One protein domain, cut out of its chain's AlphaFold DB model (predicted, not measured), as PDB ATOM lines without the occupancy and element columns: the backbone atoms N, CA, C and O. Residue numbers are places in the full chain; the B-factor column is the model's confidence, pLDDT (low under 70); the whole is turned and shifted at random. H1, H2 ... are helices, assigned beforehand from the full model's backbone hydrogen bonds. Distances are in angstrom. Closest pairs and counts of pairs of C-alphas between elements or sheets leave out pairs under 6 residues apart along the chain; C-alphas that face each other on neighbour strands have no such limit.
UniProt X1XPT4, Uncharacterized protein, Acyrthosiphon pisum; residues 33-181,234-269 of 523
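Overview. This is residues 33 to 181 and 234 to 269 of the 523 residues of an uncharacterized protein of Acyrthosiphon pisum (UniProt X1XPT4). One long helix, H5, runs as a spine through a loose, elongated assembly: H1 crosses its middle, short H2 packs there too, and H3 and H4 lie toward its first end. Toward its last end, H6 and the hairpin of H8 and H9 form a cluster, and residues 162 to 176 stick out beyond it, leading into H7. The 185 printed residues include nine named helices, H1 to H9 in order, and no named strand, an all-helix class. The whole is loose, with a radius of gyration of the C-alphas of 20.9 A and spans of 69 by 34 by 27 A.

Along the chain. H5, residues 109 to 139, is 44.2 A long, from C-alpha 109 at (-13.905, 30.769, 22.159) to C-alpha 139 at (-18.928, 3.218, -12.090). Before it come H1, residues 43 to 51, H2, 61 to 64, H3, 70 to 73, and H4, 91 to 103. After it come H6, 149 to 161, H7, 171 to 180, H8, 234 to 245, and H9, 249 to 266, 26.1 A long and ending at (-0.384, 4.253, -15.449).

Arrangement. H5 touches H1 at a steep tilt of 59 degrees, closest C-alphas Val 47 and Leu 123, 6.9 A. H2 touches H5 at Thr 61 and Met 122, closest C-alphas 5.4 A. H3 and H4 only just touch, with 3 pairs of C-alphas within 8 A, closest Leu 72 and Val 100, 6.4 A. The hub, H9, touches H1, H6 and H8; with H6 it is about perpendicular, 82 degrees, closest C-alphas Pro 150 and Ala 261, 4.6 A. H8 and H9 form a helical hairpin at a shallow tilt of 17 degrees, closest C-alphas Arg 243 and Arg 252, 4.9 A. H7 touches no helix. Every O i to N i+4 pair is within hydrogen-bond range in H1 and H4 to H9; H2 and H3 are too short for one.

Size, cuts and confidence. The C-alphas of Asn 107 and Glu 170 are farthest apart, 69.3 A. Residues 182 to 233 are not printed, and C-alphas 181 and 234 are 24.0 A apart across the cut. The link from H3 to H4 is long. Mean pLDDT of the printed part is 72.2; 60 residues are under 70, among them 74 to 90 and 165 to 181.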
ATOM      1  N   VAL A  33      -6.240   6.186   7.031       40.41
ATOM      2  CA  VAL A  33      -6.364   6.659   5.642       40.41
ATOM      3  C   VAL A  33      -6.727   8.139   5.709       40.41
ATOM      4  O   VAL A  33      -7.585   8.519   6.503       40.41
ATOM      5  N   LYS A  34      -6.028   8.990   4.957       47.69
ATOM      6  CA  LYS A  34      -6.307  10.428   4.965       47.69
ATOM      7  C   LYS A  34      -7.331  10.716   3.879       47.69
ATOM      8  O   LYS A  34      -7.110  10.356   2.731       47.69
ATOM      9  N   ASP A  35      -8.388  11.457   4.193       46.12
ATOM     10  CA  ASP A  35      -9.424  11.821   3.208       46.12
ATOM     11  C   ASP A  35      -8.860  12.619   2.011       46.12
ATOM     12  O   ASP A  35      -9.360  12.546   0.886       46.12
ATOM     13  N   HIS A  36      -7.735  13.315   2.220       54.16
ATOM     14  CA  HIS A  36      -6.958  13.979   1.167       54.16
ATOM     15  C   HIS A  36      -6.386  13.034   0.097       54.16
ATOM     16  O   HIS A  36      -6.023  13.502  -0.983       54.16
ATOM     17  N   ASP A  37      -6.301  11.730   0.366       54.94
ATOM     18  CA  ASP A  37      -5.831  10.732  -0.598       54.94
ATOM     19  C   ASP A  37      -6.923  10.381  -1.638       54.94
ATOM     20  O   ASP A  37      -6.629   9.821  -2.702       54.94
ATOM     21  N   HIS A  38      -8.179  10.768  -1.372       57.31
ATOM     22  CA  HIS A  38      -9.323  10.634  -2.282       57.31
ATOM     23  C   HIS A  38      -9.774  11.964  -2.897       57.31
ATOM     24  O   HIS A  38     -10.148  11.999  -4.069       57.31
ATOM     25  N   LEU A  39      -9.728  13.061  -2.137       62.78
ATOM     26  CA  LEU A  39     -10.247  14.361  -2.562       62.78
ATOM     27  C   LEU A  39      -9.127  15.404  -2.655       62.78
ATOM     28  O   LEU A  39      -8.516  15.798  -1.659       62.78
ATOM     29  N   THR A  40      -8.878  15.906  -3.866       59.06
ATOM     30  CA  THR A  40      -7.885  16.959  -4.103       59.06
ATOM     31  C   THR A  40      -8.509  18.344  -3.934       59.06
ATOM     32  O   THR A  40      -9.196  18.833  -4.828       59.06
ATOM     33  N   GLY A  41      -8.253  19.013  -2.810       59.81
ATOM     34  CA  GLY A  41      -8.736  20.375  -2.568       59.81
ATOM     35  C   GLY A  41      -8.757  20.750  -1.088       59.81
ATOM     36  O   GLY A  41      -8.618  19.893  -0.222       59.81
ATOM     37  N   ASN A  42      -8.916  22.043  -0.797       69.75
ATOM     38  CA  ASN A  42      -9.256  22.493   0.556       69.75
ATOM     39  C   ASN A  42     -10.764  22.285   0.777       69.75
ATOM     40  O   ASN A  42     -11.533  22.524  -0.158       69.75
ATOM     41  N   LEU A  43     -11.168  21.904   1.992       72.06
ATOM     42  CA  LEU A  43     -12.563  21.642   2.368       72.06
ATOM     43  C   LEU A  43     -13.486  22.795   1.955       72.06
ATOM     44  O   LEU A  43     -14.498  22.556   1.313       72.06
ATOM     45  N   ASP A  44     -13.054  24.041   2.172       71.12
ATOM     46  CA  ASP A  44     -13.744  25.255   1.710       71.12
ATOM     47  C   ASP A  44     -14.187  25.202   0.256       71.12
ATOM     48  O   ASP A  44     -15.316  25.532  -0.092       71.12
ATOM     49  N   LYS A  45     -13.259  24.829  -0.626       76.25
ATOM     50  CA  LYS A  45     -13.525  24.802  -2.060       76.25
ATOM     51  C   LYS A  45     -14.485  23.672  -2.390       76.25
ATOM     52  O   LYS A  45     -15.374  23.871  -3.204       76.25
ATOM     53  N   LEU A  46     -14.321  22.517  -1.746       75.88
ATOM     54  CA  LEU A  46     -15.179  21.352  -1.958       75.88
ATOM     55  C   LEU A  46     -16.618  21.642  -1.521       75.88
ATOM     56  O   LEU A  46     -17.540  21.413  -2.295       75.88
ATOM     57  N   VAL A  47     -16.795  22.225  -0.335       75.06
ATOM     58  CA  VAL A  47     -18.104  22.591   0.221       75.06
ATOM     59  C   VAL A  47     -18.770  23.674  -0.622       75.06
ATOM     60  O   VAL A  47     -19.918  23.505  -1.021       75.06
ATOM     61  N   ASN A  48     -18.048  24.738  -0.988       76.94
ATOM     62  CA  ASN A  48     -18.593  25.791  -1.852       76.94
ATOM     63  C   ASN A  48     -18.978  25.265  -3.243       76.94
ATOM     64  O   ASN A  48     -20.018  25.638  -3.787       76.94
ATOM     65  N   ASN A  49     -18.159  24.384  -3.823       76.94
ATOM     66  CA  ASN A  49     -18.442  23.775  -5.122       76.94
ATOM     67  C   ASN A  49     -19.630  22.803  -5.062       76.94
ATOM     68  O   ASN A  49     -20.327  22.649  -6.066       76.94
ATOM     69  N   LEU A  50     -19.860  22.156  -3.915       76.31
ATOM     70  CA  LEU A  50     -21.000  21.272  -3.677       76.31
ATOM     71  C   LEU A  50     -22.292  22.066  -3.425       76.31
ATOM     72  O   LEU A  50     -23.330  21.727  -3.991       76.31
ATOM     73  N   ALA A  51     -22.210  23.143  -2.637       70.62
ATOM     74  CA  ALA A  51     -23.330  24.016  -2.287       70.62
ATOM     75  C   ALA A  51     -23.903  24.771  -3.498       70.62
ATOM     76  O   ALA A  51     -25.105  25.036  -3.555       70.62
ATOM     77  N   LYS A  52     -23.066  25.085  -4.497       65.31
ATOM     78  CA  LYS A  52     -23.487  25.650  -5.789       65.31
ATOM     79  C   LYS A  52     -24.236  24.608  -6.627       65.31
ATOM     80  O   LYS A  52     -23.680  24.021  -7.552       65.31
ATOM     81  N   GLY A  53     -25.501  24.370  -6.306       56.31
ATOM     82  CA  GLY A  53     -26.384  23.528  -7.113       56.31
ATOM     83  C   GLY A  53     -27.598  23.012  -6.356       56.31
ATOM     84  O   GLY A  53     -28.671  22.977  -6.945       56.31
ATOM     85  N   ASP A  54     -27.440  22.649  -5.076       64.31
ATOM     86  CA  ASP A  54     -28.538  22.225  -4.196       64.31
ATOM     87  C   ASP A  54     -28.056  22.055  -2.737       64.31
ATOM     88  O   ASP A  54     -27.113  21.304  -2.474       64.31
ATOM     89  N   THR A  55     -28.712  22.696  -1.764       60.44
ATOM     90  CA  THR A  55     -28.397  22.504  -0.333       60.44
ATOM     91  C   THR A  55     -28.898  21.158   0.202       60.44
ATOM     92  O   THR A  55     -28.554  20.790   1.330       60.44
ATOM     93  N   LEU A  56     -29.713  20.411  -0.559       64.06
ATOM     94  CA  LEU A  56     -30.189  19.060  -0.213       64.06
ATOM     95  C   LEU A  56     -29.062  18.019  -0.175       64.06
ATOM     96  O   LEU A  56     -29.239  16.958   0.418       64.06
ATOM     97  N   LYS A  57     -27.889  18.340  -0.734       69.06
ATOM     98  CA  LYS A  57     -26.714  17.459  -0.752       69.06
ATOM     99  C   LYS A  57     -25.995  17.336   0.606       69.06
ATOM    100  O   LYS A  57     -25.183  16.430   0.759       69.06
ATOM    101  N   PHE A  58     -26.314  18.170   1.605       79.19
ATOM    102  CA  PHE A  58     -25.742  18.111   2.968       79.19
ATOM    103  C   PHE A  58     -26.567  17.231   3.922       79.19
ATOM    104  O   PHE A  58     -27.153  17.707   4.900       79.19
ATOM    105  N   ARG A  59     -26.704  15.947   3.584       79.88
ATOM    106  CA  ARG A  59     -27.626  15.010   4.244       79.88
ATOM    107  C   ARG A  59     -27.250  14.703   5.697       79.88
ATOM    108  O   ARG A  59     -28.141  14.572   6.532       79.88
ATOM    109  N   GLU A  60     -25.961  14.603   6.000       80.44
ATOM    110  CA  GLU A  60     -25.450  14.293   7.332       80.44
ATOM    111  C   GLU A  60     -25.453  15.546   8.206       80.44
ATOM    112  O   GLU A  60     -25.927  15.496   9.341       80.44
ATOM    113  N   THR A  61     -25.045  16.701   7.669       80.06
ATOM    114  CA  THR A  61     -25.121  17.979   8.399       80.06
ATOM    115  C   THR A  61     -26.565  18.302   8.808       80.06
ATOM    116  O   THR A  61     -26.807  18.688   9.951       80.06
ATOM    117  N   ARG A  62     -27.549  18.028   7.938       79.44
ATOM    118  CA  ARG A  62     -28.996  18.173   8.215       79.44
ATOM    119  C   ARG A  62     -29.534  17.288   9.340       79.44
ATOM    120  O   ARG A  62     -30.588  17.584   9.890       79.44
ATOM    121  N   ARG A  63     -28.858  16.183   9.672       80.44
ATOM    122  CA  ARG A  63     -29.260  15.321  10.801       80.44
ATOM    123  C   ARG A  63     -28.867  15.915  12.148       80.44
ATOM    124  O   ARG A  63     -29.429  15.527  13.167       80.44
ATOM    125  N   VAL A  64     -27.882  16.809  12.150       79.62
ATOM    126  CA  VAL A  64     -27.259  17.348  13.363       79.62
ATOM    127  C   VAL A  64     -27.638  18.809  13.600       79.62
ATOM    128  O   VAL A  64     -27.714  19.226  14.754       79.62
ATOM    129  N   PHE A  65     -27.890  19.566  12.534       79.94
ATOM    130  CA  PHE A  65     -28.240  20.984  12.570       79.94
ATOM    131  C   PHE A  65     -29.631  21.219  11.974       79.94
ATOM    132  O   PHE A  65     -30.025  20.542  11.023       79.94
ATOM    133  N   ASN A  66     -30.383  22.180  12.521       77.25
ATOM    134  CA  ASN A  66     -31.717  22.496  12.012       77.25
ATOM    135  C   ASN A  66     -31.630  23.161  10.633       77.25
ATOM    136  O   ASN A  66     -30.614  23.750  10.279       77.25
ATOM    137  N   ASN A  67     -32.726  23.153   9.866       68.31
ATOM    138  CA  ASN A  67     -32.744  23.753   8.523       68.31
ATOM    139  C   ASN A  67     -32.346  25.241   8.501       68.31
ATOM    140  O   ASN A  67     -31.733  25.684   7.536       68.31
ATOM    141  N   ASN A  68     -32.642  25.983   9.571       68.81
ATOM    142  CA  ASN A  68     -32.263  27.394   9.712       68.81
ATOM    143  C   ASN A  68     -30.765  27.580  10.015       68.81
ATOM    144  O   ASN A  68     -30.219  28.652   9.778       68.81
ATOM    145  N   ASP A  69     -30.099  26.536  10.506       75.00
ATOM    146  CA  ASP A  69     -28.689  26.559  10.890       75.00
ATOM    147  C   ASP A  69     -27.784  26.230   9.689       75.00
ATOM    148  O   ASP A  69     -26.604  26.567   9.700       75.00
ATOM    149  N   ILE A  70     -28.320  25.594   8.635       72.69
ATOM    150  CA  ILE A  70     -27.561  25.107   7.465       72.69
ATOM    151  C   ILE A  70     -26.829  26.241   6.751       72.69
ATOM    152  O   ILE A  70     -25.665  26.085   6.392       72.69
ATOM    153  N   GLU A  71     -27.472  27.393   6.558       72.88
ATOM    154  CA  GLU A  71     -26.824  28.555   5.933       72.88
ATOM    155  C   GLU A  71     -25.664  29.097   6.778       72.88
ATOM    156  O   GLU A  71     -24.708  29.656   6.240       72.88
ATOM    157  N   LEU A  72     -25.724  28.898   8.099       73.25
ATOM    158  CA  LEU A  72     -24.674  29.301   9.026       73.25
ATOM    159  C   LEU A  72     -23.524  28.288   9.067       73.25
ATOM    160  O   LEU A  72     -22.371  28.693   9.132       73.25
ATOM    161  N   VAL A  73     -23.816  26.986   8.985       73.69
ATOM    162  CA  VAL A  73     -22.802  25.922   9.105       73.69
ATOM    163  C   VAL A  73     -22.212  25.452   7.774       73.69
ATOM    164  O   VAL A  73     -21.240  24.708   7.765       73.69
ATOM    165  N   THR A  74     -22.763  25.862   6.629       65.62
ATOM    166  CA  THR A  74     -22.203  25.526   5.301       65.62
ATOM    167  C   THR A  74     -21.067  26.452   4.871       65.62
ATOM    168  O   THR A  74     -20.327  26.127   3.941       65.62
ATOM    169  N   ARG A  75     -20.883  27.583   5.560       68.44
ATOM    170  CA  ARG A  75     -19.721  28.461   5.400       68.44
ATOM    171  C   ARG A  75     -18.701  28.112   6.480       68.44
ATOM    172  O   ARG A  75     -19.040  28.006   7.654       68.44
ATOM    173  N   LYS A  76     -17.440  27.922   6.090       62.16
ATOM    174  CA  LYS A  76     -16.373  27.649   7.057       62.16
ATOM    175  C   LYS A  76     -16.199  28.843   7.993       62.16
ATOM    176  O   LYS A  76     -16.135  29.985   7.536       62.16
ATOM    177  N   GLY A  77     -16.105  28.565   9.290       57.47
ATOM    178  CA  GLY A  77     -15.914  29.594  10.309       57.47
ATOM    179  C   GLY A  77     -14.589  30.341  10.146       57.47
ATOM    180  O   GLY A  77     -13.551  29.758   9.824       57.47
ATOM    181  N   VAL A  78     -14.639  31.652  10.379       55.28
ATOM    182  CA  VAL A  78     -13.504  32.568  10.231       55.28
ATOM    183  C   VAL A  78     -13.109  33.099  11.610       55.28
ATOM    184  O   VAL A  78     -13.970  33.401  12.437       55.28
ATOM    185  N   TYR A  79     -11.803  33.165  11.885       56.78
ATOM    186  CA  TYR A  79     -11.254  33.709  13.133       56.78
ATOM    187  C   TYR A  79     -10.892  35.192  12.963       56.78
ATOM    188  O   TYR A  79     -10.417  35.602  11.907       56.78
ATOM    189  N   CYS A  80     -11.066  35.987  14.025       48.16
ATOM    190  CA  CYS A  80     -11.029  37.458  13.999       48.16
ATOM    191  C   CYS A  80      -9.726  38.082  13.457       48.16
ATOM    192  O   CYS A  80      -9.741  39.194  12.937       48.16
ATOM    193  N   TYR A  81      -8.590  37.391  13.574       48.03
ATOM    194  CA  TYR A  81      -7.338  37.801  12.940       48.03
ATOM    195  C   TYR A  81      -6.522  36.577  12.542       48.03
ATOM    196  O   TYR A  81      -6.025  35.832  13.395       48.03
ATOM    197  N   ASP A  82      -6.353  36.376  11.237       61.12
ATOM    198  CA  ASP A  82      -5.569  35.265  10.728       61.12
ATOM    199  C   ASP A  82      -4.082  35.639  10.699       61.12
ATOM    200  O   ASP A  82      -3.533  36.110   9.703       61.12
ATOM    201  N   THR A  83      -3.396  35.383  11.814       53.75
ATOM    202  CA  THR A  83      -1.940  35.582  11.919       53.75
ATOM    203  C   THR A  83      -1.147  34.708  10.930       53.75
ATOM    204  O   THR A  83       0.026  34.983  10.681       53.75
ATOM    205  N   LEU A  84      -1.740  33.643  10.370       56.94
ATOM    206  CA  LEU A  84      -1.093  32.765   9.387       56.94
ATOM    207  C   LEU A  84      -1.222  33.272   7.961       56.94
ATOM    208  O   LEU A  84      -0.373  32.916   7.149       56.94
ATOM    209  N   HIS A  85      -2.275  34.020   7.648       57.50
ATOM    210  CA  HIS A  85      -2.510  34.598   6.326       57.50
ATOM    211  C   HIS A  85      -2.272  36.105   6.288       57.50
ATOM    212  O   HIS A  85      -2.310  36.691   5.206       57.50
ATOM    213  N   GLU A  86      -1.948  36.697   7.443       59.88
ATOM    214  CA  GLU A  86      -1.639  38.117   7.600       59.88
ATOM    215  C   GLU A  86      -2.746  38.998   7.017       59.88
ATOM    216  O   GLU A  86      -2.502  40.012   6.363       59.88
ATOM    217  N   SER A  87      -3.980  38.554   7.225       62.50
ATOM    218  CA  SER A  87      -5.183  39.197   6.735       62.50
ATOM    219  C   SER A  87      -6.096  39.488   7.911       62.50
ATOM    220  O   SER A  87      -6.320  38.631   8.772       62.50
ATOM    221  N   HIS A  88      -6.634  40.702   7.928       60.84
ATOM    222  CA  HIS A  88      -7.803  40.998   8.739       60.84
ATOM    223  C   HIS A  88      -8.979  40.159   8.234       60.84
ATOM    224  O   HIS A  88      -9.032  39.806   7.052       60.84
ATOM    225  N   ILE A  89      -9.870  39.794   9.152       67.62
ATOM    226  CA  ILE A  89     -11.154  39.208   8.787       67.62
ATOM    227  C   ILE A  89     -11.899  40.208   7.892       67.62
ATOM    228  O   ILE A  89     -11.848  41.410   8.150       67.62
ATOM    229  N   ASP A  90     -12.515  39.727   6.815       69.50
ATOM    230  CA  ASP A  90     -13.396  40.569   6.006       69.50
ATOM    231  C   ASP A  90     -14.612  40.964   6.857       69.50
ATOM    232  O   ASP A  90     -15.074  40.163   7.675       69.50
ATOM    233  N   ASP A  91     -15.154  42.164   6.667       72.00
ATOM    234  CA  ASP A  91     -16.288  42.651   7.461       72.00
ATOM    235  C   ASP A  91     -17.476  41.679   7.341       72.00
ATOM    236  O   ASP A  91     -18.108  41.318   8.333       72.00
ATOM    237  N   ALA A  92     -17.685  41.121   6.144       74.19
ATOM    238  CA  ALA A  92     -18.704  40.105   5.882       74.19
ATOM    239  C   ALA A  92     -18.457  38.768   6.613       74.19
ATOM    240  O   ALA A  92     -19.410  38.056   6.951       74.19
ATOM    241  N   ASP A  93     -17.194  38.394   6.829       71.81
ATOM    242  CA  ASP A  93     -16.815  37.192   7.579       71.81
ATOM    243  C   ASP A  93     -16.958  37.420   9.090       71.81
ATOM    244  O   ASP A  93     -17.386  36.521   9.815       71.81
ATOM    245  N   TYR A  94     -16.660  38.632   9.564       72.88
ATOM    246  CA  TYR A  94     -16.826  39.020  10.963       72.88
ATOM    247  C   TYR A  94     -18.301  39.104  11.354       72.88
ATOM    248  O   TYR A  94     -18.707  38.520  12.358       72.88
ATOM    249  N   GLU A  95     -19.133  39.731  10.522       77.69
ATOM    250  CA  GLU A  95     -20.589  39.747  10.694       77.69
ATOM    251  C   GLU A  95     -21.179  38.333  10.688       77.69
ATOM    252  O   GLU A  95     -22.108  38.024  11.434       77.69
ATOM    253  N   HIS A  96     -20.646  37.439   9.853       79.50
ATOM    254  CA  HIS A  96     -21.052  36.040   9.864       79.50
ATOM    255  C   HIS A  96     -20.649  35.334  11.166       79.50
ATOM    256  O   HIS A  96     -21.486  34.653  11.757       79.50
ATOM    257  N   ALA A  97     -19.421  35.535  11.651       75.31
ATOM    258  CA  ALA A  97     -18.962  34.971  12.918       75.31
ATOM    259  C   ALA A  97     -19.799  35.469  14.110       75.31
ATOM    260  O   ALA A  97     -20.160  34.663  14.965       75.31
ATOM    261  N   ILE A  98     -20.175  36.755  14.132       78.00
ATOM    262  CA  ILE A  98     -21.098  37.312  15.135       78.00
ATOM    263  C   ILE A  98     -22.458  36.620  15.054       78.00
ATOM    264  O   ILE A  98     -22.960  36.153  16.072       78.00
ATOM    265  N   ARG A  99     -23.032  36.477  13.853       82.00
ATOM    266  CA  ARG A  99     -24.318  35.784  13.682       82.00
ATOM    267  C   ARG A  99     -24.270  34.346  14.190       82.00
ATOM    268  O   ARG A  99     -25.202  33.920  14.856       82.00
ATOM    269  N   VAL A 100     -23.196  33.607  13.911       81.94
ATOM    270  CA  VAL A 100     -23.000  32.242  14.433       81.94
ATOM    271  C   VAL A 100     -22.889  32.262  15.960       81.94
ATOM    272  O   VAL A 100     -23.529  31.461  16.637       81.94
ATOM    273  N   TRP A 101     -22.107  33.191  16.509       82.19
ATOM    274  CA  TRP A 101     -21.902  33.337  17.949       82.19
ATOM    275  C   TRP A 101     -23.208  33.594  18.705       82.19
ATOM    276  O   TRP A 101     -23.501  32.914  19.690       82.19
ATOM    277  N   GLU A 102     -24.004  34.543  18.216       84.31
ATOM    278  CA  GLU A 102     -25.299  34.908  18.790       84.31
ATOM    279  C   GLU A 102     -26.332  33.792  18.600       84.31
ATOM    280  O   GLU A 102     -27.007  33.410  19.552       84.31
ATOM    281  N   HIS A 103     -26.423  33.213  17.398       84.75
ATOM    282  CA  HIS A 103     -27.417  32.184  17.073       84.75
ATOM    283  C   HIS A 103     -27.245  30.906  17.899       84.75
ATOM    284  O   HIS A 103     -28.228  30.328  18.364       84.75
ATOM    285  N   PHE A 104     -26.000  30.478  18.129       84.12
ATOM    286  CA  PHE A 104     -25.696  29.299  18.947       84.12
ATOM    287  C   PHE A 104     -25.494  29.614  20.439       84.12
ATOM    288  O   PHE A 104     -25.200  28.697  21.205       84.12
ATOM    289  N   ASN A 105     -25.693  30.869  20.869       84.75
ATOM    290  CA  ASN A 105     -25.515  31.333  22.252       84.75
ATOM    291  C   ASN A 105     -24.170  30.905  22.867       84.75
ATOM    292  O   ASN A 105     -24.114  30.371  23.980       84.75
ATOM    293  N   LEU A 106     -23.084  31.104  22.121       84.19
ATOM    294  CA  LEU A 106     -21.744  30.699  22.543       84.19
ATOM    295  C   LEU A 106     -21.190  31.694  23.569       84.19
ATOM    296  O   LEU A 106     -21.346  32.904  23.425       84.19
ATOM    297  N   ASN A 107     -20.536  31.194  24.617       80.88
ATOM    298  CA  ASN A 107     -20.002  32.030  25.698       80.88
ATOM    299  C   ASN A 107     -18.473  32.056  25.705       80.88
ATOM    300  O   ASN A 107     -17.867  32.986  26.242       80.88
ATOM    301  N   THR A 108     -17.832  31.045  25.113       80.00
ATOM    302  CA  THR A 108     -16.371  30.936  25.076       80.00
ATOM    303  C   THR A 108     -15.841  30.649  23.674       80.00
ATOM    304  O   THR A 108     -16.475  29.990  22.853       80.00
ATOM    305  N   LEU A 109     -14.610  31.099  23.405       72.12
ATOM    306  CA  LEU A 109     -13.905  30.769  22.159       72.12
ATOM    307  C   LEU A 109     -13.649  29.259  22.009       72.12
ATOM    308  O   LEU A 109     -13.491  28.783  20.887       72.12
ATOM    309  N   GLY A 110     -13.612  28.512  23.119       71.50
ATOM    310  CA  GLY A 110     -13.518  27.051  23.105       71.50
ATOM    311  C   GLY A 110     -14.769  26.412  22.508       71.50
ATOM    312  O   GLY A 110     -14.655  25.627  21.576       71.50
ATOM    313  N   GLU A 111     -15.953  26.833  22.955       74.00
ATOM    314  CA  GLU A 111     -17.238  26.356  22.415       74.00
ATOM    315  C   GLU A 111     -17.396  26.696  20.925       74.00
ATOM    316  O   GLU A 111     -17.845  25.860  20.142       74.00
ATOM    317  N   TYR A 112     -16.956  27.888  20.507       77.31
ATOM    318  CA  TYR A 112     -16.908  28.262  19.089       77.31
ATOM    319  C   TYR A 112     -15.954  27.367  18.284       77.31
ATOM    320  O   TYR A 112     -16.287  26.932  17.183       77.31
ATOM    321  N   SER A 113     -14.788  27.036  18.846       76.06
ATOM    322  CA  SER A 113     -13.832  26.118  18.218       76.06
ATOM    323  C   SER A 113     -14.370  24.688  18.110       76.06
ATOM    324  O   SER A 113     -14.133  24.026  17.101       76.06
ATOM    325  N   ASP A 114     -15.085  24.200  19.120       77.38
ATOM    326  CA  ASP A 114     -15.666  22.855  19.112       77.38
ATOM    327  C   ASP A 114     -16.802  22.749  18.091       77.38
ATOM    328  O   ASP A 114     -16.867  21.778  17.331       77.38
ATOM    329  N   LEU A 115     -17.659  23.776  18.014       79.44
ATOM    330  CA  LEU A 115     -18.679  23.891  16.973       79.44
ATOM    331  C   LEU A 115     -18.036  23.876  15.584       79.44
ATOM    332  O   LEU A 115     -18.475  23.130  14.713       79.44
ATOM    333  N   TYR A 116     -16.964  24.643  15.400       76.19
ATOM    334  CA  TYR A 116     -16.220  24.706  14.149       76.19
ATOM    335  C   TYR A 116     -15.646  23.339  13.732       76.19
ATOM    336  O   TYR A 116     -15.858  22.898  12.604       76.19
ATOM    337  N   ILE A 117     -14.978  22.623  14.645       77.50
ATOM    338  CA  ILE A 117     -14.432  21.281  14.365       77.50
ATOM    339  C   ILE A 117     -15.557  20.312  14.001       77.50
ATOM    340  O   ILE A 117     -15.425  19.520  13.068       77.50
ATOM    341  N   LYS A 118     -16.676  20.378  14.727       79.88
ATOM    342  CA  LYS A 118     -17.849  19.550  14.452       79.88
ATOM    343  C   LYS A 118     -18.397  19.824  13.052       79.88
ATOM    344  O   LYS A 118     -18.664  18.875  12.323       79.88
ATOM    345  N   VAL A 119     -18.521  21.090  12.661       80.88
ATOM    346  CA  VAL A 119     -18.958  21.489  11.316       80.88
ATOM    347  C   VAL A 119     -17.994  20.973  10.245       80.88
ATOM    348  O   VAL A 119     -18.447  20.330   9.303       80.88
ATOM    349  N   ASP A 120     -16.681  21.144  10.416       79.56
ATOM    350  CA  ASP A 120     -15.675  20.659   9.458       79.56
ATOM    351  C   ASP A 120     -15.774  19.136   9.234       79.56
ATOM    352  O   ASP A 120     -15.723  18.668   8.094       79.56
ATOM    353  N   VAL A 121     -15.970  18.354  10.304       81.56
ATOM    354  CA  VAL A 121     -16.142  16.892  10.216       81.56
ATOM    355  C   VAL A 121     -17.439  16.522   9.491       81.56
ATOM    356  O   VAL A 121     -17.433  15.631   8.641       81.56
ATOM    357  N   MET A 122     -18.546  17.204   9.794       81.94
ATOM    358  CA  MET A 122     -19.841  16.929   9.159       81.94
ATOM    359  C   MET A 122     -19.832  17.285   7.670       81.94
ATOM    360  O   MET A 122     -20.279  16.489   6.846       81.94
ATOM    361  N   LEU A 123     -19.252  18.431   7.310       82.06
ATOM    362  CA  LEU A 123     -19.102  18.856   5.921       82.06
ATOM    363  C   LEU A 123     -18.209  17.898   5.130       82.06
ATOM    364  O   LEU A 123     -18.512  17.581   3.982       82.06
ATOM    365  N   LEU A 124     -17.125  17.409   5.737       80.75
ATOM    366  CA  LEU A 124     -16.266  16.413   5.104       80.75
ATOM    367  C   LEU A 124     -17.009  15.092   4.868       80.75
ATOM    368  O   LEU A 124     -16.885  14.514   3.789       80.75
ATOM    369  N   CYS A 125     -17.811  14.654   5.842       83.56
ATOM    370  CA  CYS A 125     -18.668  13.478   5.709       83.56
ATOM    371  C   CYS A 125     -19.655  13.642   4.543       83.56
ATOM    372  O   CYS A 125     -19.733  12.775   3.676       83.56
ATOM    373  N   ASP A 126     -20.327  14.793   4.449       83.75
ATOM    374  CA  ASP A 126     -21.240  15.087   3.342       83.75
ATOM    375  C   ASP A 126     -20.531  15.075   1.985       83.75
ATOM    376  O   ASP A 126     -21.025  14.473   1.029       83.75
ATOM    377  N   VAL A 127     -19.353  15.693   1.883       83.75
ATOM    378  CA  VAL A 127     -18.564  15.679   0.644       83.75
ATOM    379  C   VAL A 127     -18.183  14.246   0.255       83.75
ATOM    380  O   VAL A 127     -18.293  13.885  -0.919       83.75
ATOM    381  N   PHE A 128     -17.759  13.422   1.216       83.75
ATOM    382  CA  PHE A 128     -17.353  12.043   0.951       83.75
ATOM    383  C   PHE A 128     -18.534  11.137   0.584       83.75
ATOM    384  O   PHE A 128     -18.422  10.308  -0.316       83.75
ATOM    385  N   GLU A 129     -19.692  11.325   1.208       84.56
ATOM    386  CA  GLU A 129     -20.901  10.576   0.870       84.56
ATOM    387  C   GLU A 129     -21.440  10.944  -0.520       84.56
ATOM    388  O   GLU A 129     -21.786  10.058  -1.297       84.56
ATOM    389  N   ASN A 130     -21.409  12.226  -0.903       84.06
ATOM    390  CA  ASN A 130     -21.739  12.631  -2.277       84.06
ATOM    391  C   ASN A 130     -20.752  12.042  -3.296       84.06
ATOM    392  O   ASN A 130     -21.140  11.638  -4.393       84.06
ATOM    393  N   PHE A 131     -19.467  11.984  -2.940       82.75
ATOM    394  CA  PHE A 131     -18.443  11.333  -3.753       82.75
ATOM    395  C   PHE A 131     -18.723   9.833  -3.916       82.75
ATOM    396  O   PHE A 131     -18.643   9.306  -5.025       82.75
ATOM    397  N   ARG A 132     -19.118   9.155  -2.837       85.62
ATOM    398  CA  ARG A 132     -19.506   7.743  -2.841       85.62
ATOM    399  C   ARG A 132     -20.728   7.479  -3.714       85.62
ATOM    400  O   ARG A 132     -20.665   6.593  -4.565       85.62
ATOM    401  N   ASP A 133     -21.787   8.271  -3.561       86.25
ATOM    402  CA  ASP A 133     -23.009   8.158  -4.363       86.25
ATOM    403  C   ASP A 133     -22.697   8.331  -5.860       86.25
ATOM    404  O   ASP A 133     -23.100   7.510  -6.687       86.25
ATOM    405  N   LEU A 134     -21.900   9.345  -6.219       84.88
ATOM    406  CA  LEU A 134     -21.505   9.605  -7.605       84.88
ATOM    407  C   LEU A 134     -20.685   8.455  -8.205       84.88
ATOM    408  O   LEU A 134     -20.910   8.057  -9.354       84.88
ATOM    409  N   CYS A 135     -19.756   7.899  -7.430       84.25
ATOM    410  CA  CYS A 135     -18.954   6.751  -7.829       84.25
ATOM    411  C   CYS A 135     -19.793   5.487  -8.041       84.25
ATOM    412  O   CYS A 135     -19.615   4.786  -9.042       84.25
ATOM    413  N   LEU A 136     -20.728   5.215  -7.130       86.25
ATOM    414  CA  LEU A 136     -21.632   4.073  -7.216       86.25
ATOM    415  C   LEU A 136     -22.564   4.187  -8.425       86.25
ATOM    416  O   LEU A 136     -22.704   3.221  -9.170       86.25
ATOM    417  N   VAL A 137     -23.143   5.365  -8.663       86.69
ATOM    418  CA  VAL A 137     -24.036   5.603  -9.809       86.69
ATOM    419  C   VAL A 137     -23.283   5.517 -11.137       86.69
ATOM    420  O   VAL A 137     -23.795   4.939 -12.093       86.69
ATOM    421  N   THR A 138     -22.073   6.077 -11.216       84.06
ATOM    422  CA  THR A 138     -21.343   6.179 -12.490       84.06
ATOM    423  C   THR A 138     -20.575   4.905 -12.837       84.06
ATOM    424  O   THR A 138     -20.595   4.466 -13.984       84.06
ATOM    425  N   TYR A 139     -19.874   4.318 -11.863       86.38
ATOM    426  CA  TYR A 139     -18.928   3.218 -12.090       86.38
ATOM    427  C   TYR A 139     -19.363   1.906 -11.424       86.38
ATOM    428  O   TYR A 139     -18.825   0.836 -11.727       86.38
ATOM    429  N   GLY A 140     -20.323   1.953 -10.493       86.25
ATOM    430  CA  GLY A 140     -20.724   0.795  -9.691       86.25
ATOM    431  C   GLY A 140     -19.582   0.248  -8.833       86.25
ATOM    432  O   GLY A 140     -19.484  -0.968  -8.670       86.25
ATOM    433  N   LEU A 141     -18.674   1.119  -8.385       85.94
ATOM    434  CA  LEU A 141     -17.574   0.805  -7.475       85.94
ATOM    435  C   LEU A 141     -17.629   1.767  -6.290       85.94
ATOM    436  O   LEU A 141     -17.868   2.962  -6.469       85.94
ATOM    437  N   ASP A 142     -17.423   1.238  -5.087       84.19
ATOM    438  CA  ASP A 142     -17.485   2.019  -3.853       84.19
ATOM    439  C   ASP A 142     -16.072   2.489  -3.460       84.19
ATOM    440  O   ASP A 142     -15.187   1.644  -3.273       84.19
ATOM    441  N   PRO A 143     -15.830   3.808  -3.324       80.75
ATOM    442  CA  PRO A 143     -14.523   4.345  -2.960       80.75
ATOM    443  C   PRO A 143     -13.999   3.867  -1.604       80.75
ATOM    444  O   PRO A 143     -12.788   3.906  -1.406       80.75
ATOM    445  N   ILE A 144     -14.857   3.403  -0.688       82.38
ATOM    446  CA  ILE A 144     -14.441   2.984   0.661       82.38
ATOM    447  C   ILE A 144     -13.512   1.761   0.658       82.38
ATOM    448  O   ILE A 144     -12.752   1.550   1.600       82.38
ATOM    449  N   TYR A 145     -13.552   0.954  -0.408       81.19
ATOM    450  CA  TYR A 145     -12.665  -0.201  -0.573       81.19
ATOM    451  C   TYR A 145     -11.292   0.169  -1.142       81.19
ATOM    452  O   TYR A 145     -10.435  -0.698  -1.307       81.19
ATOM    453  N   TYR A 146     -11.067   1.448  -1.434       77.00
ATOM    454  CA  TYR A 146      -9.835   1.949  -2.014       77.00
ATOM    455  C   TYR A 146      -9.108   2.843  -1.019       77.00
ATOM    456  O   TYR A 146      -9.723   3.585  -0.271       77.00
ATOM    457  N   TYR A 147      -7.777   2.806  -1.045       70.19
ATOM    458  CA  TYR A 147      -6.953   3.708  -0.234       70.19
ATOM    459  C   TYR A 147      -6.764   5.092  -0.867       70.19
ATOM    460  O   TYR A 147      -6.343   6.020  -0.188       70.19
ATOM    461  N   THR A 148      -6.946   5.206  -2.190       75.56
ATOM    462  CA  THR A 148      -6.655   6.435  -2.946       75.56
ATOM    463  C   THR A 148      -7.569   6.555  -4.168       75.56
ATOM    464  O   THR A 148      -7.928   5.539  -4.776       75.56
ATOM    465  N   ALA A 149      -7.875   7.785  -4.597       75.19
ATOM    466  CA  ALA A 149      -8.634   8.028  -5.831       75.19
ATOM    467  C   ALA A 149      -7.963   7.465  -7.106       75.19
ATOM    468  O   ALA A 149      -8.675   6.900  -7.935       75.19
ATOM    469  N   PRO A 150      -6.625   7.521  -7.289       74.38
ATOM    470  CA  PRO A 150      -5.974   6.889  -8.440       74.38
ATOM    471  C   PRO A 150      -6.110   5.369  -8.494       74.38
ATOM    472  O   PRO A 150      -6.240   4.819  -9.584       74.38
ATOM    473  N   GLY A 151      -6.093   4.686  -7.342       75.56
ATOM    474  CA  GLY A 151      -6.342   3.243  -7.288       75.56
ATOM    475  C   GLY A 151      -7.750   2.901  -7.764       75.56
ATOM    476  O   GLY A 151      -7.914   2.079  -8.657       75.56
ATOM    477  N   MET A 152      -8.745   3.615  -7.237       83.00
ATOM    478  CA  MET A 152     -10.134   3.454  -7.660       83.00
ATOM    479  C   MET A 152     -10.331   3.770  -9.148       83.00
ATOM    480  O   MET A 152     -10.972   3.011  -9.864       83.00
ATOM    481  N   SER A 153      -9.776   4.887  -9.623       81.75
ATOM    482  CA  SER A 153      -9.945   5.339 -11.007       81.75
ATOM    483  C   SER A 153      -9.403   4.331 -12.020       81.75
ATOM    484  O   SER A 153      -9.995   4.131 -13.081       81.75
ATOM    485  N   PHE A 154      -8.304   3.657 -11.683       78.38
ATOM    486  CA  PHE A 154      -7.741   2.605 -12.518       78.38
ATOM    487  C   PHE A 154      -8.651   1.374 -12.597       78.38
ATOM    488  O   PHE A 154      -8.916   0.890 -13.694       78.38
ATOM    489  N   ASP A 155      -9.210   0.928 -11.473       81.44
ATOM    490  CA  ASP A 155     -10.167  -0.182 -11.462       81.44
ATOM    491  C   ASP A 155     -11.473   0.171 -12.193       81.44
ATOM    492  O   ASP A 155     -11.988  -0.642 -12.964       81.44
ATOM    493  N   CYS A 156     -11.982   1.401 -12.032       83.69
ATOM    494  CA  CYS A 156     -13.109   1.912 -12.820       83.69
ATOM    495  C   CYS A 156     -12.804   1.857 -14.322       83.69
ATOM    496  O   CYS A 156     -13.652   1.443 -15.114       83.69
ATOM    497  N   CYS A 157     -11.594   2.269 -14.708       80.31
ATOM    498  CA  CYS A 157     -11.142   2.228 -16.089       80.31
ATOM    499  C   CYS A 157     -11.147   0.793 -16.622       80.31
ATOM    500  O   CYS A 157     -11.778   0.550 -17.643       80.31
ATOM    501  N   LEU A 158     -10.516  -0.154 -15.920       79.38
ATOM    502  CA  LEU A 158     -10.467  -1.562 -16.331       79.38
ATOM    503  C   LEU A 158     -11.861  -2.186 -16.450       79.38
ATOM    504  O   LEU A 158     -12.137  -2.898 -17.412       79.38
ATOM    505  N   LYS A 159     -12.761  -1.877 -15.511       84.69
ATOM    506  CA  LYS A 159     -14.145  -2.362 -15.528       84.69
ATOM    507  C   LYS A 159     -14.933  -1.853 -16.737       84.69
ATOM    508  O   LYS A 159     -15.746  -2.589 -17.276       84.69
ATOM    509  N   ILE A 160     -14.723  -0.602 -17.151       84.56
ATOM    510  CA  ILE A 160     -15.434   0.003 -18.291       84.56
ATOM    511  C   ILE A 160     -14.842  -0.437 -19.627       84.56
ATOM    512  O   ILE A 160     -15.570  -0.617 -20.604       84.56
ATOM    513  N   THR A 161     -13.516  -0.528 -19.705       80.62
ATOM    514  CA  THR A 161     -12.844  -0.895 -20.951       80.62
ATOM    515  C   THR A 161     -12.911  -2.395 -21.210       80.62
ATOM    516  O   THR A 161     -12.793  -2.780 -22.372       80.62
ATOM    517  N   GLU A 162     -13.112  -3.205 -20.158       83.06
ATOM    518  CA  GLU A 162     -13.074  -4.678 -20.172       83.06
ATOM    519  C   GLU A 162     -11.811  -5.210 -20.866       83.06
ATOM    520  O   GLU A 162     -11.801  -6.282 -21.466       83.06
ATOM    521  N   VAL A 163     -10.737  -4.416 -20.827       75.12
ATOM    522  CA  VAL A 163      -9.499  -4.734 -21.527       75.12
ATOM    523  C   VAL A 163      -8.669  -5.670 -20.661       75.12
ATOM    524  O   VAL A 163      -8.378  -5.376 -19.499       75.12
ATOM    525  N   GLU A 164      -8.242  -6.782 -21.244       70.00
ATOM    526  CA  GLU A 164      -7.191  -7.607 -20.666       70.00
ATOM    527  C   GLU A 164      -5.848  -6.967 -21.015       70.00
ATOM    528  O   GLU A 164      -5.443  -6.916 -22.177       70.00
ATOM    529  N   LEU A 165      -5.184  -6.401 -20.007       65.56
ATOM    530  CA  LEU A 165      -3.853  -5.835 -20.190       65.56
ATOM    531  C   LEU A 165      -2.844  -6.971 -20.351       65.56
ATOM    532  O   LEU A 165      -2.686  -7.807 -19.459       65.56
ATOM    533  N   GLU A 166      -2.136  -6.970 -21.477       62.53
ATOM    534  CA  GLU A 166      -1.018  -7.876 -21.697       62.53
ATOM    535  C   GLU A 166       0.092  -7.580 -20.681       62.53
ATOM    536  O   GLU A 166       0.503  -6.434 -20.469       62.53
ATOM    537  N   LEU A 167       0.564  -8.630 -20.014       54.31
ATOM    538  CA  LEU A 167       1.698  -8.532 -19.108       54.31
ATOM    539  C   LEU A 167       2.969  -8.378 -19.941       54.31
ATOM    540  O   LEU A 167       3.265  -9.229 -20.773       54.31
ATOM    541  N   LEU A 168       3.755  -7.336 -19.664       56.09
ATOM    542  CA  LEU A 168       5.107  -7.218 -20.207       56.09
ATOM    543  C   LEU A 168       5.954  -8.375 -19.658       56.09
ATOM    544  O   LEU A 168       6.424  -8.335 -18.520       56.09
ATOM    545  N   SER A 169       6.102  -9.433 -20.454       58.94
ATOM    546  CA  SER A 169       6.870 -10.631 -20.104       58.94
ATOM    547  C   SER A 169       8.376 -10.397 -20.190       58.94
ATOM    548  O   SER A 169       9.154 -11.089 -19.534       58.94
ATOM    549  N   GLU A 170       8.785  -9.413 -20.991       57.88
ATOM    550  CA  GLU A 170      10.179  -9.064 -21.216       57.88
ATOM    551  C   GLU A 170      10.578  -7.831 -20.412       57.88
ATOM    552  O   GLU A 170      10.000  -6.746 -20.521       57.88
ATOM    553  N   TYR A 171      11.629  -8.006 -19.621       53.28
ATOM    554  CA  TYR A 171      12.185  -6.974 -18.757       53.28
ATOM    555  C   TYR A 171      12.616  -5.716 -19.537       53.28
ATOM    556  O   TYR A 171      12.422  -4.598 -19.057       53.28
ATOM    557  N   ASP A 172      13.109  -5.883 -20.768       46.91
ATOM    558  CA  ASP A 172      13.596  -4.792 -21.620       46.91
ATOM    559  C   ASP A 172      12.476  -3.857 -22.107       46.91
ATOM    560  O   ASP A 172      12.662  -2.641 -22.177       46.91
ATOM    561  N   GLN A 173      11.280  -4.392 -22.375       47.53
ATOM    562  CA  GLN A 173      10.120  -3.604 -22.810       47.53
ATOM    563  C   GLN A 173       9.576  -2.721 -21.675       47.53
ATOM    564  O   GLN A 173       9.208  -1.560 -21.884       47.53
ATOM    565  N   LEU A 174       9.591  -3.240 -20.442       50.72
ATOM    566  CA  LEU A 174       9.240  -2.483 -19.238       50.72
ATOM    567  C   LEU A 174      10.250  -1.354 -18.978       50.72
ATOM    568  O   LEU A 174       9.859  -0.220 -18.696       50.72
ATOM    569  N   LEU A 175      11.543  -1.644 -19.135       44.38
ATOM    570  CA  LEU A 175      12.632  -0.673 -19.011       44.38
ATOM    571  C   LEU A 175      12.551   0.442 -20.053       44.38
ATOM    572  O   LEU A 175      12.701   1.608 -19.695       44.38
ATOM    573  N   MET A 176      12.276   0.102 -21.315       45.53
ATOM    574  CA  MET A 176      12.064   1.079 -22.383       45.53
ATOM    575  C   MET A 176      10.894   2.011 -22.050       45.53
ATOM    576  O   MET A 176      11.009   3.228 -22.208       45.53
ATOM    577  N   THR A 177       9.795   1.448 -21.543       48.25
ATOM    578  CA  THR A 177       8.589   2.202 -21.196       48.25
ATOM    579  C   THR A 177       8.858   3.152 -20.031       48.25
ATOM    580  O   THR A 177       8.666   4.353 -20.194       48.25
ATOM    581  N   GLU A 178       9.400   2.674 -18.902       46.34
ATOM    582  CA  GLU A 178       9.743   3.512 -17.739       46.34
ATOM    583  C   GLU A 178      10.805   4.580 -18.062       46.34
ATOM    584  O   GLU A 178      10.711   5.714 -17.590       46.34
ATOM    585  N   ALA A 179      11.801   4.255 -18.897       41.62
ATOM    586  CA  ALA A 179      12.843   5.194 -19.317       41.62
ATOM    587  C   ALA A 179      12.329   6.279 -20.271       41.62
ATOM    588  O   ALA A 179      12.933   7.354 -20.338       41.62
ATOM    589  N   ALA A 180      11.228   6.032 -20.981       43.91
ATOM    590  CA  ALA A 180      10.526   7.034 -21.774       43.91
ATOM    591  C   ALA A 180       9.612   7.927 -20.916       43.91
ATOM    592  O   ALA A 180       9.294   9.041 -21.339       43.91
ATOM    593  N   ILE A 181       9.245   7.502 -19.696       44.00
ATOM    594  CA  ILE A 181       8.453   8.324 -18.772       44.00
ATOM    595  C   ILE A 181       9.283   9.551 -18.378       44.00
ATOM    596  O   ILE A 181      10.307   9.491 -17.688       44.00
ATOM    597  N   LYS A 234     -13.427   4.809 -24.607       82.06
ATOM    598  CA  LYS A 234     -14.724   4.622 -23.931       82.06
ATOM    599  C   LYS A 234     -14.760   5.276 -22.546       82.06
ATOM    600  O   LYS A 234     -15.742   5.923 -22.190       82.06
ATOM    601  N   TYR A 235     -13.680   5.128 -21.777       81.12
ATOM    602  CA  TYR A 235     -13.563   5.695 -20.433       81.12
ATOM    603  C   TYR A 235     -13.446   7.225 -20.468       81.12
ATOM    604  O   TYR A 235     -14.160   7.929 -19.753       81.12
ATOM    605  N   ILE A 236     -12.589   7.757 -21.347       81.06
ATOM    606  CA  ILE A 236     -12.390   9.204 -21.489       81.06
ATOM    607  C   ILE A 236     -13.652   9.892 -22.021       81.06
ATOM    608  O   ILE A 236     -14.020  10.958 -21.523       81.06
ATOM    609  N   GLU A 237     -14.344   9.295 -22.991       81.56
ATOM    610  CA  GLU A 237     -15.603   9.811 -23.538       81.56
ATOM    611  C   GLU A 237     -16.718   9.811 -22.494       81.56
ATOM    612  O   GLU A 237     -17.423  10.815 -22.368       81.56
ATOM    613  N   LEU A 238     -16.844   8.738 -21.700       86.19
ATOM    614  CA  LEU A 238     -17.790   8.677 -20.587       86.19
ATOM    615  C   LEU A 238     -17.544   9.830 -19.611       86.19
ATOM    616  O   LEU A 238     -18.445  10.629 -19.362       86.19
ATOM    617  N   ASN A 239     -16.313   9.970 -19.117       85.00
ATOM    618  CA  ASN A 239     -15.972  11.008 -18.146       85.00
ATOM    619  C   ASN A 239     -16.116  12.412 -18.732       85.00
ATOM    620  O   ASN A 239     -16.544  13.330 -18.039       85.00
ATOM    621  N   THR A 240     -15.824  12.593 -20.019       82.88
ATOM    622  CA  THR A 240     -16.002  13.879 -20.708       82.88
ATOM    623  C   THR A 240     -17.481  14.227 -20.876       82.88
ATOM    624  O   THR A 240     -17.870  15.372 -20.641       82.88
ATOM    625  N   LYS A 241     -18.330  13.246 -21.208       86.38
ATOM    626  CA  LYS A 241     -19.786  13.414 -21.284       86.38
ATOM    627  C   LYS A 241     -20.371  13.750 -19.916       86.38
ATOM    628  O   LYS A 241     -21.132  14.707 -19.804       86.38
ATOM    629  N   MET A 242     -19.969  13.022 -18.877       83.31
ATOM    630  CA  MET A 242     -20.410  13.298 -17.510       83.31
ATOM    631  C   MET A 242     -19.927  14.672 -17.032       83.31
ATOM    632  O   MET A 242     -20.708  15.441 -16.485       83.31
ATOM    633  N   ARG A 243     -18.687  15.059 -17.355       83.62
ATOM    634  CA  ARG A 243     -18.155  16.401 -17.075       83.62
ATOM    635  C   ARG A 243     -18.903  17.513 -17.812       83.62
ATOM    636  O   ARG A 243     -18.993  18.620 -17.289       83.62
ATOM    637  N   LYS A 244     -19.411  17.256 -19.022       81.44
ATOM    638  CA  LYS A 244     -20.236  18.211 -19.781       81.44
ATOM    639  C   LYS A 244     -21.640  18.348 -19.184       81.44
ATOM    640  O   LYS A 244     -22.170  19.453 -19.172       81.44
ATOM    641  N   ASN A 245     -22.204  17.247 -18.692       81.88
ATOM    642  CA  ASN A 245     -23.545  17.195 -18.105       81.88
ATOM    643  C   ASN A 245     -23.587  17.601 -16.622       81.88
ATOM    644  O   ASN A 245     -24.669  17.829 -16.089       81.88
ATOM    645  N   ALA A 246     -22.430  17.667 -15.965       82.12
ATOM    646  CA  ALA A 246     -22.298  18.040 -14.566       82.12
ATOM    647  C   ALA A 246     -22.864  19.440 -14.297       82.12
ATOM    648  O   ALA A 246     -22.520  20.416 -14.973       82.12
ATOM    649  N   LEU A 247     -23.714  19.529 -13.274       77.38
ATOM    650  CA  LEU A 247     -24.446  20.751 -12.938       77.38
ATOM    651  C   LEU A 247     -23.623  21.679 -12.038       77.38
ATOM    652  O   LEU A 247     -23.763  22.899 -12.111       77.38
ATOM    653  N   ASN A 248     -22.731  21.116 -11.220       78.62
ATOM    654  CA  ASN A 248     -21.921  21.860 -10.259       78.62
ATOM    655  C   ASN A 248     -20.413  21.783 -10.575       78.62
ATOM    656  O   ASN A 248     -19.951  21.025 -11.433       78.62
ATOM    657  N   ASP A 249     -19.626  22.647  -9.932       78.88
ATOM    658  CA  ASP A 249     -18.164  22.655 -10.095       78.88
ATOM    659  C   ASP A 249     -17.521  21.409  -9.464       78.88
ATOM    660  O   ASP A 249     -16.517  20.913  -9.970       78.88
ATOM    661  N   PHE A 250     -18.145  20.846  -8.421       78.50
ATOM    662  CA  PHE A 250     -17.663  19.649  -7.729       78.50
ATOM    663  C   PHE A 250     -17.614  18.420  -8.649       78.50
ATOM    664  O   PHE A 250     -16.565  17.799  -8.797       78.50
ATOM    665  N   GLU A 251     -18.717  18.102  -9.326       81.19
ATOM    666  CA  GLU A 251     -18.806  16.992 -10.282       81.19
ATOM    667  C   GLU A 251     -17.858  17.223 -11.470       81.19
ATOM    668  O   GLU A 251     -17.193  16.299 -11.942       81.19
ATOM    669  N   ARG A 252     -17.718  18.475 -11.929       80.88
ATOM    670  CA  ARG A 252     -16.790  18.826 -13.018       80.88
ATOM    671  C   ARG A 252     -15.328  18.593 -12.653       80.88
ATOM    672  O   ARG A 252     -14.567  18.116 -13.505       80.88
ATOM    673  N   ASP A 253     -14.941  18.940 -11.430       80.00
ATOM    674  CA  ASP A 253     -13.599  18.706 -10.900       80.00
ATOM    675  C   ASP A 253     -13.366  17.219 -10.612       80.00
ATOM    676  O   ASP A 253     -12.281  16.709 -10.891       80.00
ATOM    677  N   PHE A 254     -14.397  16.496 -10.167       83.50
ATOM    678  CA  PHE A 254     -14.357  15.049  -9.969       83.50
ATOM    679  C   PHE A 254     -14.038  14.295 -11.266       83.50
ATOM    680  O   PHE A 254     -13.049  13.565 -11.325       83.50
ATOM    681  N   PHE A 255     -14.797  14.509 -12.346       83.19
ATOM    682  CA  PHE A 255     -14.531  13.818 -13.617       83.19
ATOM    683  C   PHE A 255     -13.182  14.221 -14.232       83.19
ATOM    684  O   PHE A 255     -12.538  13.416 -14.910       83.19
ATOM    685  N   LYS A 256     -12.711  15.448 -13.962       82.69
ATOM    686  CA  LYS A 256     -11.349  15.874 -14.314       82.69
ATOM    687  C   LYS A 256     -10.301  15.078 -13.530       82.69
ATOM    688  O   LYS A 256      -9.336  14.601 -14.127       82.69
ATOM    689  N   LEU A 257     -10.487  14.928 -12.216       80.56
ATOM    690  CA  LEU A 257      -9.596  14.161 -11.351       80.56
ATOM    691  C   LEU A 257      -9.526  12.700 -11.793       80.56
ATOM    692  O   LEU A 257      -8.424  12.184 -11.914       80.56
ATOM    693  N   MET A 258     -10.660  12.063 -12.098       79.12
ATOM    694  CA  MET A 258     -10.692  10.658 -12.523       79.12
ATOM    695  C   MET A 258      -9.827  10.419 -13.766       79.12
ATOM    696  O   MET A 258      -8.990   9.517 -13.756       79.12
ATOM    697  N   ASN A 259      -9.920  11.282 -14.784       77.75
ATOM    698  CA  ASN A 259      -9.064  11.201 -15.974       77.75
ATOM    699  C   ASN A 259      -7.574  11.412 -15.649       77.75
ATOM    700  O   ASN A 259      -6.731  10.606 -16.046       77.75
ATOM    701  N   ASN A 260      -7.243  12.457 -14.884       72.19
ATOM    702  CA  ASN A 260      -5.859  12.756 -14.499       72.19
ATOM    703  C   ASN A 260      -5.242  11.648 -13.629       72.19
ATOM    704  O   ASN A 260      -4.049  11.354 -13.726       72.19
ATOM    705  N   ALA A 261      -6.055  11.030 -12.776       72.31
ATOM    706  CA  ALA A 261      -5.640  10.002 -11.841       72.31
ATOM    707  C   ALA A 261      -5.321   8.674 -12.543       72.31
ATOM    708  O   ALA A 261      -4.341   8.039 -12.160       72.31
ATOM    709  N   VAL A 262      -6.063   8.291 -13.599       67.12
ATOM    710  CA  VAL A 262      -5.706   7.119 -14.429       67.12
ATOM    711  C   VAL A 262      -4.338   7.324 -15.062       67.12
ATOM    712  O   VAL A 262      -3.477   6.459 -14.929       67.12
ATOM    713  N   PHE A 263      -4.097   8.487 -15.672       60.00
ATOM    714  CA  PHE A 263      -2.798   8.793 -16.271       60.00
ATOM    715  C   PHE A 263      -1.663   8.696 -15.240       60.00
ATOM    716  O   PHE A 263      -0.687   7.973 -15.444       60.00
ATOM    717  N   GLY A 264      -1.827   9.339 -14.079       54.25
ATOM    718  CA  GLY A 264      -0.855   9.264 -12.986       54.25
ATOM    719  C   GLY A 264      -0.625   7.841 -12.464       54.25
ATOM    720  O   GLY A 264       0.504   7.503 -12.117       54.25
ATOM    721  N   LYS A 265      -1.663   6.993 -12.452       62.31
ATOM    722  CA  LYS A 265      -1.566   5.588 -12.033       62.31
ATOM    723  C   LYS A 265      -0.846   4.721 -13.065       62.31
ATOM    724  O   LYS A 265      -0.032   3.887 -12.685       62.31
ATOM    725  N   THR A 266      -1.086   4.954 -14.357       54.34
ATOM    726  CA  THR A 266      -0.384   4.253 -15.449       54.34
ATOM    727  C   THR A 266       1.101   4.613 -15.531       54.34
ATOM    728  O   THR A 266       1.899   3.801 -15.983       54.34
ATOM    729  N   MET A 267       1.478   5.803 -15.053       46.81
ATOM    730  CA  MET A 267       2.860   6.299 -15.003       46.81
ATOM    731  C   MET A 267       3.473   6.196 -13.592       46.81
ATOM    732  O   MET A 267       4.503   6.816 -13.310       46.81
ATOM    733  N   GLU A 268       2.829   5.465 -12.672       47.28
ATOM    734  CA  GLU A 268       3.288   5.326 -11.291       47.28
ATOM    735  C   GLU A 268       4.648   4.622 -11.257       47.28
ATOM    736  O   GLU A 268       4.803   3.501 -11.737       47.28
ATOM    737  N   ASN A 269       5.641   5.259 -10.637       43.84
ATOM    738  CA  ASN A 269       6.963   4.666 -10.495       43.84
ATOM    739  C   ASN A 269       6.936   3.519  -9.471       43.84
ATOM    740  O   ASN A 269       7.065   3.734  -8.260       43.84
TER     741      ASN A 269